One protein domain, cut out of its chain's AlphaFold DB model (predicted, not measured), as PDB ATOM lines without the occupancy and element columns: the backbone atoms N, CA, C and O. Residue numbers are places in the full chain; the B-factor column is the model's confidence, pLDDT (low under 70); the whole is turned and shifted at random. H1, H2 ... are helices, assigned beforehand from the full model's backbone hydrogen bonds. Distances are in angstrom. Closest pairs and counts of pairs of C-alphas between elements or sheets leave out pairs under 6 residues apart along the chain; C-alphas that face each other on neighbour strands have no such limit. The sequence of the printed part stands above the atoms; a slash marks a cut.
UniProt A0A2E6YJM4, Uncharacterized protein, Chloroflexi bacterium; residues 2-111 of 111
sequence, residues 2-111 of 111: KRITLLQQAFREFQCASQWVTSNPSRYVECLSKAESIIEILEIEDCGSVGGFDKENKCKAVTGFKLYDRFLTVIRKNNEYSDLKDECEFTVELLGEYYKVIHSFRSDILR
ATOM      1  N   LYS A   2      40.696 -16.389  21.292       86.81
ATOM      2  CA  LYS A   2      40.208 -15.925  22.616       86.81
ATOM      3  C   LYS A   2      38.998 -14.975  22.548       86.81
ATOM      4  O   LYS A   2      38.089 -15.110  23.356       86.81
ATOM      5  N   ARG A   3      38.963 -14.073  21.561       91.19
ATOM      6  CA  ARG A   3      37.927 -13.036  21.417       91.19
ATOM      7  C   ARG A   3      36.511 -13.579  21.216       91.19
ATOM      8  O   ARG A   3      35.644 -13.294  22.029       91.19
ATOM      9  N   ILE A   4      36.293 -14.410  20.193       93.81
ATOM     10  CA  ILE A   4      34.982 -15.037  19.951       93.81
ATOM     11  C   ILE A   4      34.494 -15.812  21.181       93.81
ATOM     12  O   ILE A   4      33.319 -15.744  21.520       93.81
ATOM     13  N   THR A   5      35.386 -16.481  21.919       94.81
ATOM     14  CA  THR A   5      35.019 -17.152  23.177       94.81
ATOM     15  C   THR A   5      34.524 -16.171  24.241       94.81
ATOM     16  O   THR A   5      33.537 -16.465  24.913       94.81
ATOM     17  N   LEU A   6      35.182 -15.016  24.387       96.00
ATOM     18  CA  LEU A   6      34.745 -13.949  25.288       96.00
ATOM     19  C   LEU A   6      33.390 -13.383  24.851       96.00
ATOM     20  O   LEU A   6      32.482 -13.297  25.670       96.00
ATOM     21  N   LEU A   7      33.209 -13.085  23.565       96.00
ATOM     22  CA  LEU A   7      31.927 -12.607  23.041       96.00
ATOM     23  C   LEU A   7      30.800 -13.618  23.261       96.00
ATOM     24  O   LEU A   7      29.727 -13.244  23.723       96.00
ATOM     25  N   GLN A   8      31.063 -14.903  23.019       97.19
ATOM     26  CA  GLN A   8      30.106 -15.971  23.287       97.19
ATOM     27  C   GLN A   8      29.770 -16.060  24.781       97.19
ATOM     28  O   GLN A   8      28.625 -16.302  25.156       97.19
ATOM     29  N   GLN A   9      30.754 -15.854  25.657       97.62
ATOM     30  CA  GLN A   9      30.514 -15.822  27.094       97.62
ATOM     31  C   GLN A   9      29.677 -14.602  27.496       97.62
ATOM     32  O   GLN A   9      28.693 -14.781  28.200       97.62
ATOM     33  N   ALA A  10      29.990 -13.400  27.010       97.44
ATOM     34  CA  ALA A  10      29.163 -12.218  27.250       97.44
ATOM     35  C   ALA A  10      27.722 -12.433  26.761       97.44
ATOM     36  O   ALA A  10      26.775 -12.101  27.472       97.44
ATOM     37  N   PHE A  11      27.547 -13.060  25.593       97.75
ATOM     38  CA  PHE A  11      26.227 -13.391  25.062       97.75
ATOM     39  C   PHE A  11      25.443 -14.331  25.986       97.75
ATOM     40  O   PHE A  11      24.297 -14.034  26.327       97.75
ATOM     41  N   ARG A  12      26.080 -15.402  26.479       98.12
ATOM     42  CA  ARG A  12      25.489 -16.291  27.494       98.12
ATOM     43  C   ARG A  12      25.084 -15.562  28.758       98.12
ATOM     44  O   ARG A  12      24.033 -15.853  29.309       98.12
ATOM     45  N   GLU A  13      25.894 -14.623  29.228       98.25
ATOM     46  CA  GLU A  13      25.578 -13.865  30.436       98.25
ATOM     47  C   GLU A  13      24.376 -12.925  30.220       98.25
ATOM     48  O   GLU A  13      23.521 -12.798  31.096       98.25
ATOM     49  N   PHE A  14      24.216 -12.337  29.029       97.69
ATOM     50  CA  PHE A  14      22.987 -11.607  28.697       97.69
ATOM     51  C   PHE A  14      21.766 -12.517  28.592       97.69
ATOM     52  O   PHE A  14      20.677 -12.128  29.017       97.69
ATOM     53  N   GLN A  15      21.928 -13.715  28.038       96.88
ATOM     54  CA  GLN A  15      20.857 -14.702  27.996       96.88
ATOM     55  C   GLN A  15      20.500 -15.154  29.423       96.88
ATOM     56  O   GLN A  15      19.325 -15.135  29.783       96.88
ATOM     57  N   CYS A  16      21.481 -15.410  30.293       96.44
ATOM     58  CA  CYS A  16      21.252 -15.661  31.715       96.44
ATOM     59  C   CYS A  16      20.454 -14.518  32.358       96.44
ATOM     60  O   CYS A  16      19.436 -14.759  33.005       96.44
ATOM     61  N   ALA A  17      20.883 -13.266  32.171       96.25
ATOM     62  CA  ALA A  17      20.203 -12.116  32.758       96.25
ATOM     63  C   ALA A  17      18.725 -12.057  32.332       96.25
ATOM     64  O   ALA A  17      17.856 -11.816  33.171       96.25
ATOM     65  N   SER A  18      18.413 -12.367  31.069       93.81
ATOM     66  CA  SER A  18      17.027 -12.411  30.582       93.81
ATOM     67  C   SER A  18      16.137 -13.399  31.351       93.81
ATOM     68  O   SER A  18      14.967 -13.111  31.590       93.81
ATOM     69  N   GLN A  19      16.688 -14.519  31.828       93.56
ATOM     70  CA  GLN A  19      15.935 -15.534  32.575       93.56
ATOM     71  C   GLN A  19      15.556 -15.078  33.992       93.56
ATOM     72  O   GLN A  19      14.556 -15.534  34.549       93.56
ATOM     73  N   TRP A  20      16.347 -14.180  34.585       94.69
ATOM     74  CA  TRP A  20      16.215 -13.795  35.994       94.69
ATOM     75  C   TRP A  20      15.585 -12.423  36.214       94.69
ATOM     76  O   TRP A  20      15.362 -12.042  37.364       94.69
ATOM     77  N   VAL A  21      15.273 -11.689  35.139       88.06
ATOM     78  CA  VAL A  21      14.826 -10.288  35.189       88.06
ATOM     79  C   VAL A  21      13.630 -10.046  36.120       88.06
ATOM     80  O   VAL A  21      13.562  -8.998  36.758       88.06
ATOM     81  N   THR A  22      12.714 -11.012  36.249       86.56
ATOM     82  CA  THR A  22      11.522 -10.910  37.113       86.56
ATOM     83  C   THR A  22      11.597 -11.730  38.399       86.56
ATOM     84  O   THR A  22      10.805 -11.500  39.309       86.56
ATOM     85  N   SER A  23      12.508 -12.698  38.487       91.75
ATOM     86  CA  SER A  23      12.435 -13.776  39.482       91.75
ATOM     87  C   SER A  23      13.604 -13.793  40.467       91.75
ATOM     88  O   SER A  23      13.441 -14.275  41.588       91.75
ATOM     89  N   ASN A  24      14.778 -13.272  40.091       95.88
ATOM     90  CA  ASN A  24      15.957 -13.283  40.956       95.88
ATOM     91  C   ASN A  24      16.902 -12.099  40.663       95.88
ATOM     92  O   ASN A  24      17.830 -12.227  39.857       95.88
ATOM     93  N   PRO A  25      16.722 -10.956  41.351       94.25
ATOM     94  CA  PRO A  25      17.536  -9.761  41.130       94.25
ATOM     95  C   PRO A  25      19.038  -9.985  41.345       94.25
ATOM     96  O   PRO A  25      19.849  -9.432  40.608       94.25
ATOM     97  N   SER A  26      19.426 -10.818  42.314       96.44
ATOM     98  CA  SER A  26      20.840 -11.090  42.594       96.44
ATOM     99  C   SER A  26      21.511 -11.837  41.442       96.44
ATOM    100  O   SER A  26      22.599 -11.453  41.022       96.44
ATOM    101  N   ARG A  27      20.850 -12.864  40.884       97.31
ATOM    102  CA  ARG A  27      21.353 -13.590  39.704       97.31
ATOM    103  C   ARG A  27      21.363 -12.721  38.453       97.31
ATOM    104  O   ARG A  27      22.321 -12.773  37.690       97.31
ATOM    105  N   TYR A  28      20.335 -11.893  38.278       95.50
ATOM    106  CA  TYR A  28      20.284 -10.904  37.205       95.50
ATOM    107  C   TYR A  28      21.506  -9.972  37.246       95.50
ATOM    108  O   TYR A  28      22.206  -9.830  36.244       95.50
ATOM    109  N   VAL A  29      21.810  -9.390  38.412       96.25
ATOM    110  CA  VAL A  29      22.974  -8.504  38.589       96.25
ATOM    111  C   VAL A  29      24.293  -9.258  38.405       96.25
ATOM    112  O   VAL A  29      25.196  -8.733  37.758       96.25
ATOM    113  N   GLU A  30      24.407 -10.485  38.920       97.81
ATOM    114  CA  GLU A  30      25.607 -11.318  38.756       97.81
ATOM    115  C   GLU A  30      25.928 -11.559  37.272       97.81
ATOM    116  O   GLU A  30      27.063 -11.342  36.846       97.81
ATOM    117  N   CYS A  31      24.932 -11.966  36.481       97.88
ATOM    118  CA  CYS A  31      25.118 -12.223  35.054       97.88
ATOM    119  C   CYS A  31      25.472 -10.931  34.295       97.88
ATOM    120  O   CYS A  31      26.437 -10.903  33.531       97.88
ATOM    121  N   LEU A  32      24.803  -9.808  34.580       97.56
ATOM    122  CA  LEU A  32      25.166  -8.527  33.959       97.56
ATOM    123  C   LEU A  32      26.579  -8.055  34.314       97.56
ATOM    124  O   LEU A  32      27.278  -7.554  33.439       97.56
ATOM    125  N   SER A  33      27.014  -8.235  35.561       97.94
ATOM    126  CA  SER A  33      28.363  -7.850  35.983       97.94
ATOM    127  C   SER A  33      29.433  -8.641  35.228       97.94
ATOM    128  O   SER A  33      30.424  -8.061  34.786       97.94
ATOM    129  N   LYS A  34      29.214  -9.942  35.002       98.25
ATOM    130  CA  LYS A  34      30.119 -10.769  34.189       98.25
ATOM    131  C   LYS A  34      30.143 -10.323  32.731       98.25
ATOM    132  O   LYS A  34      31.225 -10.204  32.159       98.25
ATOM    133  N   ALA A  35      28.975 -10.056  32.141       97.62
ATOM    134  CA  ALA A  35      28.887  -9.528  30.780       97.62
ATOM    135  C   ALA A  35      29.655  -8.203  30.651       97.62
ATOM    136  O   ALA A  35      30.424  -8.027  29.708       97.62
ATOM    137  N   GLU A  36      29.496  -7.302  31.623       96.94
ATOM    138  CA  GLU A  36      30.182  -6.012  31.651       96.94
ATOM    139  C   GLU A  36      31.697  -6.160  31.708       96.94
ATOM    140  O   GLU A  36      32.369  -5.620  30.836       96.94
ATOM    141  N   SER A  37      32.242  -6.955  32.632       96.56
ATOM    142  CA  SER A  37      33.694  -7.157  32.710       96.56
ATOM    143  C   SER A  37      34.286  -7.692  31.403       96.56
ATOM    144  O   SER A  37      35.386  -7.307  31.012       96.56
ATOM    145  N   ILE A  38      33.560  -8.562  30.696       96.56
ATOM    146  CA  ILE A  38      34.009  -9.078  29.399       96.56
ATOM    147  C   ILE A  38      33.987  -7.983  28.332       96.56
ATOM    148  O   ILE A  38      34.946  -7.848  27.573       96.56
ATOM    149  N   ILE A  39      32.914  -7.194  28.271       94.25
ATOM    150  CA  ILE A  39      32.796  -6.075  27.330       94.25
ATOM    151  C   ILE A  39      33.910  -5.059  27.575       94.25
ATOM    152  O   ILE A  39      34.511  -4.591  26.618       94.25
ATOM    153  N   GLU A  40      34.232  -4.761  28.831       93.50
ATOM    154  CA  GLU A  40      35.315  -3.843  29.187       93.50
ATOM    155  C   GLU A  40      36.682  -4.334  28.710       93.50
ATOM    156  O   GLU A  40      37.450  -3.547  28.163       93.50
ATOM    157  N   ILE A  41      36.974  -5.632  28.852       93.25
ATOM    158  CA  ILE A  41      38.200  -6.233  28.304       93.25
ATOM    159  C   ILE A  41      38.258  -6.021  26.788       93.25
ATOM    160  O   ILE A  41      39.275  -5.564  26.271       93.25
ATOM    161  N   LEU A  42      37.163  -6.315  26.084       91.81
ATOM    162  CA  LEU A  42      37.093  -6.197  24.627       91.81
ATOM    163  C   LEU A  42      37.179  -4.739  24.155       91.81
ATOM    164  O   LEU A  42      37.830  -4.455  23.154       91.81
ATOM    165  N   GLU A  43      36.571  -3.803  24.883       89.38
ATOM    166  CA  GLU A  43      36.682  -2.366  24.618       89.38
ATOM    167  C   GLU A  43      38.125  -1.881  24.824       89.38
ATOM    168  O   GLU A  43      38.673  -1.199  23.960       89.38
ATOM    169  N   ILE A  44      38.795  -2.284  25.910       89.12
ATOM    170  CA  ILE A  44      40.212  -1.954  26.130       89.12
ATOM    171  C   ILE A  44      41.083  -2.509  24.993       89.12
ATOM    172  O   ILE A  44      41.972  -1.799  24.521       89.12
ATOM    173  N   GLU A  45      40.831  -3.732  24.523       87.56
ATOM    174  CA  GLU A  45      41.541  -4.307  23.372       87.56
ATOM    175  C   GLU A  45      41.283  -3.523  22.069       87.56
ATOM    176  O   GLU A  45      42.209  -3.318  21.286       87.56
ATOM    177  N   ASP A  46      40.052  -3.050  21.851       84.56
ATOM    178  CA  ASP A  46      39.638  -2.388  20.606       84.56
ATOM    179  C   ASP A  46      40.015  -0.899  20.527       84.56
ATOM    180  O   ASP A  46      40.155  -0.355  19.424       84.56
ATOM    181  N   CYS A  47      40.082  -0.197  21.662       80.00
ATOM    182  CA  CYS A  47      40.252   1.262  21.698       80.00
ATOM    183  C   CYS A  47      41.054   1.800  22.896       80.00
ATOM    184  O   CYS A  47      41.189   3.016  23.040       80.00
ATOM    185  N   GLY A  48      41.591   0.934  23.758       82.56
ATOM    186  CA  GLY A  48      42.430   1.330  24.893       82.56
ATOM    187  C   GLY A  48      41.686   1.995  26.056       82.56
ATOM    188  O   GLY A  48      42.336   2.541  26.946       82.56
ATOM    189  N   SER A  49      40.346   1.988  26.076       80.38
ATOM    190  CA  SER A  49      39.562   2.570  27.176       80.38
ATOM    191  C   SER A  49      38.190   1.914  27.358       80.38
ATOM    192  O   SER A  49      37.559   1.477  26.401       80.38
ATOM    193  N   VAL A  50      37.711   1.874  28.606       82.62
ATOM    194  CA  VAL A  50      36.376   1.365  28.965       82.62
ATOM    195  C   VAL A  50      35.296   2.375  28.602       82.62
ATOM    196  O   VAL A  50      35.437   3.572  28.856       82.62
ATOM    197  N   GLY A  51      34.211   1.895  27.996       71.00
ATOM    198  CA  GLY A  51      33.186   2.749  27.403       71.00
ATOM    199  C   GLY A  51      33.743   3.614  26.271       71.00
ATOM    200  O   GLY A  51      33.086   4.571  25.871       71.00
ATOM    201  N   GLY A  52      34.958   3.306  25.795       56.66
ATOM    202  CA  GLY A  52      35.741   4.040  24.815       56.66
ATOM    203  C   GLY A  52      35.077   4.031  23.452       56.66
ATOM    204  O   GLY A  52      35.375   3.213  22.586       56.66
ATOM    205  N   PHE A  53      34.137   4.952  23.278       63.72
ATOM    206  CA  PHE A  53      33.448   5.186  22.024       63.72
ATOM    207  C   PHE A  53      34.454   5.602  20.954       63.72
ATOM    208  O   PHE A  53      35.073   6.664  21.026       63.72
ATOM    209  N   ASP A  54      34.572   4.769  19.933       57.91
ATOM    210  CA  ASP A  54      35.290   5.099  18.720       57.91
ATOM    211  C   ASP A  54      34.545   6.241  17.996       57.91
ATOM    212  O   ASP A  54      33.315   6.217  17.865       57.91
ATOM    213  N   LYS A  55      35.271   7.257  17.509       57.88
ATOM    214  CA  LYS A  55      34.691   8.292  16.632       57.88
ATOM    215  C   LYS A  55      34.038   7.658  15.398       57.88
ATOM    216  O   LYS A  55      33.049   8.204  14.905       57.88
ATOM    217  N   GLU A  56      34.581   6.531  14.944       66.06
ATOM    218  CA  GLU A  56      34.145   5.760  13.782       66.06
ATOM    219  C   GLU A  56      33.022   4.764  14.120       66.06
ATOM    220  O   GLU A  56      32.167   4.501  13.278       66.06
ATOM    221  N   ASN A  57      32.949   4.277  15.367       64.25
ATOM    222  CA  ASN A  57      31.937   3.322  15.833       64.25
ATOM    223  C   ASN A  57      31.310   3.756  17.162       64.25
ATOM    224  O   ASN A  57      31.688   3.332  18.255       64.25
ATOM    225  N   LYS A  58      30.288   4.606  17.050       70.06
ATOM    226  CA  LYS A  58      29.502   5.059  18.199       70.06
ATOM    227  C   LYS A  58      28.540   3.966  18.646       70.06
ATOM    228  O   LYS A  58      27.827   3.393  17.818       70.06
ATOM    229  N   CYS A  59      28.444   3.764  19.958       74.12
ATOM    230  CA  CYS A  59      27.376   2.956  20.530       74.12
ATOM    231  C   CYS A  59      26.028   3.560  20.145       74.12
ATOM    232  O   CYS A  59      25.738   4.722  20.444       74.12
ATOM    233  N   LYS A  60      25.224   2.775  19.432       74.81
ATOM    234  CA  LYS A  60      23.860   3.151  19.079       74.81
ATOM    235  C   LYS A  60      22.939   2.539  20.116       74.81
ATOM    236  O   LYS A  60      22.968   1.328  20.303       74.81
ATOM    237  N   ALA A  61      22.111   3.370  20.738       79.88
ATOM    238  CA  ALA A  61      21.013   2.887  21.557       79.88
ATOM    239  C   ALA A  61      19.987   2.219  20.633       79.88
ATOM    240  O   ALA A  61      19.211   2.906  19.971       79.88
ATOM    241  N   VAL A  62      20.050   0.893  20.509       83.06
ATOM    242  CA  VAL A  62      19.142   0.121  19.648       83.06
ATOM    243  C   VAL A  62      18.110  -0.593  20.504       83.06
ATOM    244  O   VAL A  62      16.952  -0.678  20.113       83.06
ATOM    245  N   THR A  63      18.517  -1.080  21.673       87.44
ATOM    246  CA  THR A  63      17.665  -1.882  22.555       87.44
ATOM    247  C   THR A  63      17.075  -1.104  23.723       87.44
ATOM    248  O   THR A  63      16.175  -1.592  24.397       87.44
ATOM    249  N   GLY A  64      17.592   0.098  23.998       85.62
ATOM    250  CA  GLY A  64      17.288   0.825  25.235       85.62
ATOM    251  C   GLY A  64      17.988   0.224  26.463       85.62
ATOM    252  O   GLY A  64      17.852   0.741  27.574       85.62
ATOM    253  N   PHE A  65      18.781  -0.836  26.273       91.19
ATOM    254  CA  PHE A  65      19.585  -1.473  27.300       91.19
ATOM    255  C   PHE A  65      21.072  -1.221  27.032       91.19
ATOM    256  O   PHE A  65      21.747  -1.951  26.307       91.19
ATOM    257  N   LYS A  66      21.597  -0.162  27.662       90.88
ATOM    258  CA  LYS A  66      22.929   0.406  27.387       90.88
ATOM    259  C   LYS A  66      24.064  -0.625  27.357       90.88
ATOM    260  O   LYS A  66      24.954  -0.517  26.519       90.88
ATOM    261  N   LEU A  67      24.058  -1.598  28.268       93.25
ATOM    262  CA  LEU A  67      25.126  -2.597  28.339       93.25
ATOM    263  C   LEU A  67      25.081  -3.579  27.156       93.25
ATOM    264  O   LEU A  67      26.121  -3.914  26.599       93.25
ATOM    265  N   TYR A  68      23.887  -3.971  26.712       95.19
ATOM    266  CA  TYR A  68      23.724  -4.813  25.525       95.19
ATOM    267  C   TYR A  68      24.055  -4.028  24.253       95.19
ATOM    268  O   TYR A  68      24.740  -4.533  23.372       95.19
ATOM    269  N   ASP A  69      23.682  -2.749  24.184       92.88
ATOM    270  CA  ASP A  69      24.048  -1.882  23.059       92.88
ATOM    271  C   ASP A  69      25.579  -1.714  22.913       92.88
ATOM    272  O   ASP A  69      26.099  -1.672  21.791       92.88
ATOM    273  N   ARG A  70      26.330  -1.689  24.030       92.19
ATOM    274  CA  ARG A  70      27.807  -1.756  24.012       92.19
ATOM    275  C   ARG A  70      28.289  -3.067  23.394       92.19
ATOM    276  O   ARG A  70      29.082  -3.031  22.458       92.19
ATOM    277  N   PHE A  71      27.752  -4.203  23.837       93.62
ATOM    278  CA  PHE A  71      28.066  -5.512  23.260       93.62
ATOM    279  C   PHE A  71      27.816  -5.564  21.746       93.62
ATOM    280  O   PHE A  71      28.714  -5.924  20.988       93.62
ATOM    281  N   LEU A  72      26.655  -5.093  21.275       92.69
ATOM    282  CA  LEU A  72      26.354  -5.029  19.840       92.69
ATOM    283  C   LEU A  72      27.364  -4.166  19.072       92.69
ATOM    284  O   LEU A  72      27.661  -4.454  17.915       92.69
ATOM    285  N   THR A  73      27.886  -3.107  19.692       89.81
ATOM    286  CA  THR A  73      28.887  -2.221  19.082       89.81
ATOM    287  C   THR A  73      30.230  -2.928  18.915       89.81
ATOM    288  O   THR A  73      30.813  -2.861  17.832       89.81
ATOM    289  N   VAL A  74      30.673  -3.662  19.939       90.12
ATOM    290  CA  VAL A  74      31.909  -4.462  19.912       90.12
ATOM    291  C   VAL A  74      31.861  -5.520  18.802       90.12
ATOM    292  O   VAL A  74      32.807  -5.633  18.019       90.12
ATOM    293  N   ILE A  75      30.738  -6.238  18.665       90.81
ATOM    294  CA  ILE A  75      30.568  -7.253  17.611       90.81
ATOM    295  C   ILE A  75      30.560  -6.607  16.214       90.81
ATOM    296  O   ILE A  75      31.199  -7.111  15.289       90.81
ATOM    297  N   ARG A  76      29.850  -5.478  16.034       88.50
ATOM    298  CA  ARG A  76      29.759  -4.790  14.729       88.50
ATOM    299  C   ARG A  76      31.111  -4.291  14.241       88.50
ATOM    300  O   ARG A  76      31.390  -4.420  13.054       88.50
ATOM    301  N   LYS A  77      31.938  -3.741  15.135       85.31
ATOM    302  CA  LYS A  77      33.255  -3.186  14.785       85.31
ATOM    303  C   LYS A  77      34.155  -4.211  14.086       85.31
ATOM    304  O   LYS A  77      34.913  -3.836  13.200       85.31
ATOM    305  N   ASN A  78      34.031  -5.484  14.450       83.69
ATOM    306  CA  ASN A  78      34.868  -6.563  13.929       83.69
ATOM    307  C   ASN A  78      34.114  -7.524  12.991       83.69
ATOM    308  O   ASN A  78      34.695  -8.498  12.524       83.69
ATOM    309  N   ASN A  79      32.843  -7.236  12.679       84.31
ATOM    310  CA  ASN A  79      31.975  -8.067  11.838       84.31
ATOM    311  C   ASN A  79      31.819  -9.524  12.336       84.31
ATOM    312  O   ASN A  79      31.732 -10.453  11.543       84.31
ATOM    313  N   GLU A  80      31.756  -9.714  13.657       83.81
ATOM    314  CA  GLU A  80      31.790 -11.037  14.314       83.81
ATOM    315  C   GLU A  80      30.388 -11.639  14.560       83.81
ATOM    316  O   GLU A  80      30.248 -12.628  15.276       83.81
ATOM    317  N   TYR A  81      29.320 -11.055  13.994       83.75
ATOM    318  CA  TYR A  81      27.937 -11.518  14.223       83.75
ATOM    319  C   TYR A  81      27.733 -12.970  13.796       83.75
ATOM    320  O   TYR A  81      27.143 -13.752  14.533       83.75
ATOM    321  N   SER A  82      28.241 -13.330  12.617       84.88
ATOM    322  CA  SER A  82      28.093 -14.672  12.049       84.88
ATOM    323  C   SER A  82      28.902 -15.742  12.781       84.88
ATOM    324  O   SER A  82      28.675 -16.928  12.555       84.88
ATOM    325  N   ASP A  83      29.852 -15.337  13.626       89.50
ATOM    326  CA  ASP A  83      30.736 -16.253  14.346       89.50
ATOM    327  C   ASP A  83      30.170 -16.653  15.714       89.50
ATOM    328  O   ASP A  83      30.646 -17.612  16.332       89.50
ATOM    329  N   LEU A  84      29.152 -15.927  16.190       92.94
ATOM    330  CA  LEU A  84      28.442 -16.250  17.417       92.94
ATOM    331  C   LEU A  84      27.433 -17.364  17.175       92.94
ATOM    332  O   LEU A  84      26.682 -17.368  16.205       92.94
ATOM    333  N   LYS A  85      27.421 -18.319  18.102       94.44
ATOM    334  CA  LYS A  85      26.426 -19.384  18.142       94.44
ATOM    335  C   LYS A  85      25.225 -18.930  18.950       94.44
ATOM    336  O   LYS A  85      25.379 -18.198  19.930       94.44
ATOM    337  N   ASP A  86      24.065 -19.448  18.583       94.75
ATOM    338  CA  ASP A  86      22.842 -19.268  19.353       94.75
ATOM    339  C   ASP A  86      23.011 -19.807  20.780       94.75
ATOM    340  O   ASP A  86      23.700 -20.805  21.016       94.75
ATOM    341  N   GLU A  87      22.351 -19.159  21.736       93.69
ATOM    342  CA  GLU A  87      22.349 -19.562  23.143       93.69
ATOM    343  C   GLU A  87      20.908 -19.757  23.601       93.69
ATOM    344  O   GLU A  87      20.120 -18.816  23.618       93.69
ATOM    345  N   CYS A  88      20.546 -20.994  23.954       90.94
ATOM    346  CA  CYS A  88      19.168 -21.357  24.308       90.94
ATOM    347  C   CYS A  88      18.129 -20.853  23.283       90.94
ATOM    348  O   CYS A  88      17.126 -20.266  23.676       90.94
ATOM    349  N   GLU A  89      18.394 -21.056  21.984       91.31
ATOM    350  CA  GLU A  89      17.549 -20.613  20.853       91.31
ATOM    351  C   GLU A  89      17.474 -19.088  20.652       91.31
ATOM    352  O   GLU A  89      16.792 -18.611  19.745       91.31
ATOM    353  N   PHE A  90      18.209 -18.303  21.444       93.50
ATOM    354  CA  PHE A  90      18.379 -16.884  21.179       93.50
ATOM    355  C   PHE A  90      19.509 -16.662  20.184       93.50
ATOM    356  O   PHE A  90      20.654 -17.037  20.438       93.50
ATOM    357  N   THR A  91      19.189 -15.959  19.098       95.38
ATOM    358  CA  THR A  91      20.181 -15.203  18.329       95.38
ATOM    359  C   THR A  91      20.451 -13.862  19.018       95.38
ATOM    360  O   THR A  91      19.698 -13.424  19.899       95.38
ATOM    361  N   VAL A  92      21.516 -13.172  18.606       94.56
ATOM    362  CA  VAL A  92      21.829 -11.818  19.093       94.56
ATOM    363  C   VAL A  92      20.679 -10.847  18.784       94.56
ATOM    364  O   VAL A  92      20.289 -10.032  19.615       94.56
ATOM    365  N   GLU A  93      20.072 -10.953  17.607       94.12
ATOM    366  CA  GLU A  93      18.943 -10.115  17.206       94.12
ATOM    367  C   GLU A  93      17.716 -10.383  18.075       94.12
ATOM    368  O   GLU A  93      17.120  -9.439  18.594       94.12
ATOM    369  N   LEU A  94      17.365 -11.657  18.281       95.25
ATOM    370  CA  LEU A  94      16.188 -12.029  19.064       95.25
ATOM    371  C   LEU A  94      16.311 -11.563  20.518       95.25
ATOM    372  O   LEU A  94      15.360 -11.019  21.083       95.25
ATOM    373  N   LEU A  95      17.493 -11.722  21.120       95.81
ATOM    374  CA  LEU A  95      17.737 -11.233  22.474       95.81
ATOM    375  C   LEU A  95      17.718  -9.694  22.529       95.81
ATOM    376  O   LEU A  95      17.238  -9.113  23.502       95.81
ATOM    377  N   GLY A  96      18.169  -9.022  21.469       95.12
ATOM    378  CA  GLY A  96      18.037  -7.573  21.329       95.12
ATOM    379  C   GLY A  96      16.583  -7.094  21.296       95.12
ATOM    380  O   GLY A  96      16.246  -6.128  21.985       95.12
ATOM    381  N   GLU A  97      15.707  -7.775  20.552       95.19
ATOM    382  CA  GLU A  97      14.265  -7.485  20.552       95.19
ATOM    383  C   GLU A  97      13.640  -7.719  21.932       95.19
ATOM    384  O   GLU A  97      12.853  -6.901  22.411       95.19
ATOM    385  N   TYR A  98      14.051  -8.779  22.626       93.62
ATOM    386  CA  TYR A  98      13.611  -9.041  23.993       93.62
ATOM    387  C   TYR A  98      13.962  -7.885  24.951       93.62
ATOM    388  O   TYR A  98      13.111  -7.421  25.715       93.62
ATOM    389  N   TYR A  99      15.184  -7.348  24.872       94.38
ATOM    390  CA  TYR A  99      15.585  -6.194  25.683       94.38
ATOM    391  C   TYR A  99      14.804  -4.914  25.354       94.38
ATOM    392  O   TYR A  99      14.482  -4.163  26.280       94.38
ATOM    393  N   LYS A 100      14.428  -4.686  24.086       93.75
ATOM    394  CA  LYS A 100      13.536  -3.571  23.711       93.75
ATOM    395  C   LYS A 100      12.187  -3.669  24.407       93.75
ATOM    396  O   LYS A 100      11.705  -2.677  24.949       93.75
ATOM    397  N   VAL A 101      11.599  -4.864  24.416       91.62
ATOM    398  CA  VAL A 101      10.302  -5.118  25.055       91.62
ATOM    399  C   VAL A 101      10.384  -4.893  26.568       91.62
ATOM    400  O   VAL A 101       9.524  -4.235  27.149       91.62
ATOM    401  N   ILE A 102      11.447  -5.364  27.230       87.56
ATOM    402  CA  ILE A 102      11.655  -5.067  28.660       87.56
ATOM    403  C   ILE A 102      11.767  -3.561  28.899       87.56
ATOM    404  O   ILE A 102      11.199  -3.041  29.866       87.56
ATOM    405  N   HIS A 103      12.527  -2.862  28.057       86.38
ATOM    406  CA  HIS A 103      12.713  -1.425  28.187       86.38
ATOM    407  C   HIS A 103      11.380  -0.678  28.073       86.38
ATOM    408  O   HIS A 103      11.090   0.147  28.939       86.38
ATOM    409  N   SER A 104      10.536  -1.014  27.087       88.00
ATOM    410  CA  SER A 104       9.232  -0.363  26.915       88.00
ATOM    411  C   SER A 104       8.326  -0.549  28.131       88.00
ATOM    412  O   SER A 104       7.774   0.430  28.624       88.00
ATOM    413  N   PHE A 105       8.257  -1.761  28.699       84.75
ATOM    414  CA  PHE A 105       7.471  -1.998  29.917       84.75
ATOM    415  C   PHE A 105       7.935  -1.140  31.099       84.75
ATOM    416  O   PHE A 105       7.113  -0.629  31.856       84.75
ATOM    417  N   ARG A 106       9.248  -0.942  31.264       77.12
ATOM    418  CA  ARG A 106       9.787  -0.067  32.318       77.12
ATOM    419  C   ARG A 106       9.461   1.403  32.082       77.12
ATOM    420  O   ARG A 106       9.172   2.112  33.041       77.12
ATOM    421  N   SER A 107       9.532   1.861  30.836       75.44
ATOM    422  CA  SER A 107       9.220   3.246  30.477       75.44
ATOM    423  C   SER A 107       7.743   3.583  30.670       75.44
ATOM    424  O   SER A 107       7.439   4.695  31.092       75.44
ATOM    425  N   ASP A 108       6.846   2.633  30.405       72.31
ATOM    426  CA  ASP A 108       5.400   2.831  30.542       72.31
ATOM    427  C   ASP A 108       4.935   2.847  32.006       72.31
ATOM    428  O   ASP A 108       4.016   3.585  32.337       72.31
ATOM    429  N   ILE A 109       5.593   2.102  32.904       62.47
ATOM    430  CA  ILE A 109       5.292   2.111  34.352       62.47
ATOM    431  C   ILE A 109       5.666   3.450  35.021       62.47
ATOM    432  O   ILE A 109       5.134   3.785  36.076       62.47
ATOM    433  N   LEU A 110       6.600   4.206  34.439       56.28
ATOM    434  CA  LEU A 110       7.109   5.467  34.997       56.28
ATOM    435  C   LEU A 110       6.387   6.720  34.461       56.28
ATOM    436  O   LEU A 110       6.805   7.833  34.788       56.28
ATOM    437  N   ARG A 111       5.350   6.552  33.633       49.66
ATOM    438  CA  ARG A 111       4.465   7.627  33.153       49.66
ATOM    439  C   ARG A 111       3.205   7.719  33.998       49.66
ATOM    440  O   ARG A 111       2.756   8.869  34.194       49.66
TER     441      ARG A 111
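Overview. This is residues 2 to 111 of the 111 residues of an uncharacterized protein of Chloroflexi bacterium (UniProt A0A2E6YJM4). The longest helix, H2, pairs with H1 as a hairpin, H3 packs on H2 to make a triangle, and H4 starts near H1 and H3 and slants away. This all-helix bundle, helices roughly side by side, has 110 printed residues, four named helices, H1 to H4 in chain order, and no named strand. It is compact, radius of gyration of the C-alphas 13.7 A, spanning 37 by 29 by 24 A.

Arrangement. H2, residues 25 to 47, touches H1, residues 2 to 20, opposite ways at a shallow tilt of 25 degrees; their closest C-alphas, Ala 35 and Ala 10, are 4.4 A apart. With residues 36 to 43 alone, H2 touches H3, residues 66 to 78; the closest C-alphas, Ile 39 and Phe 71, are 6.3 A apart. H4, residues 92 to 109, is close but not clearly touching H1, closest C-alphas Leu 95 and Gln 15 at 7.2 A, and is apart from H2. Every O i to N i+4 pair is within hydrogen-bond range in H2 and H4, against 14 of 15 in H1 and 8 of 9 in H3.

Along the chain. H2 is 31.9 A long, H1 27.6 A, H4 26.5 A and H3 19.3 A. C-alpha 2 is at (40.208, -15.925, 22.616), C-alpha 109 at (5.292, 2.111, 34.352).

Size, cuts and confidence. The printed part has no cut. The links H2 to H3 and H3 to H4 are long. Residues 52 to 57 and 109 to 111 have pLDDT under 70.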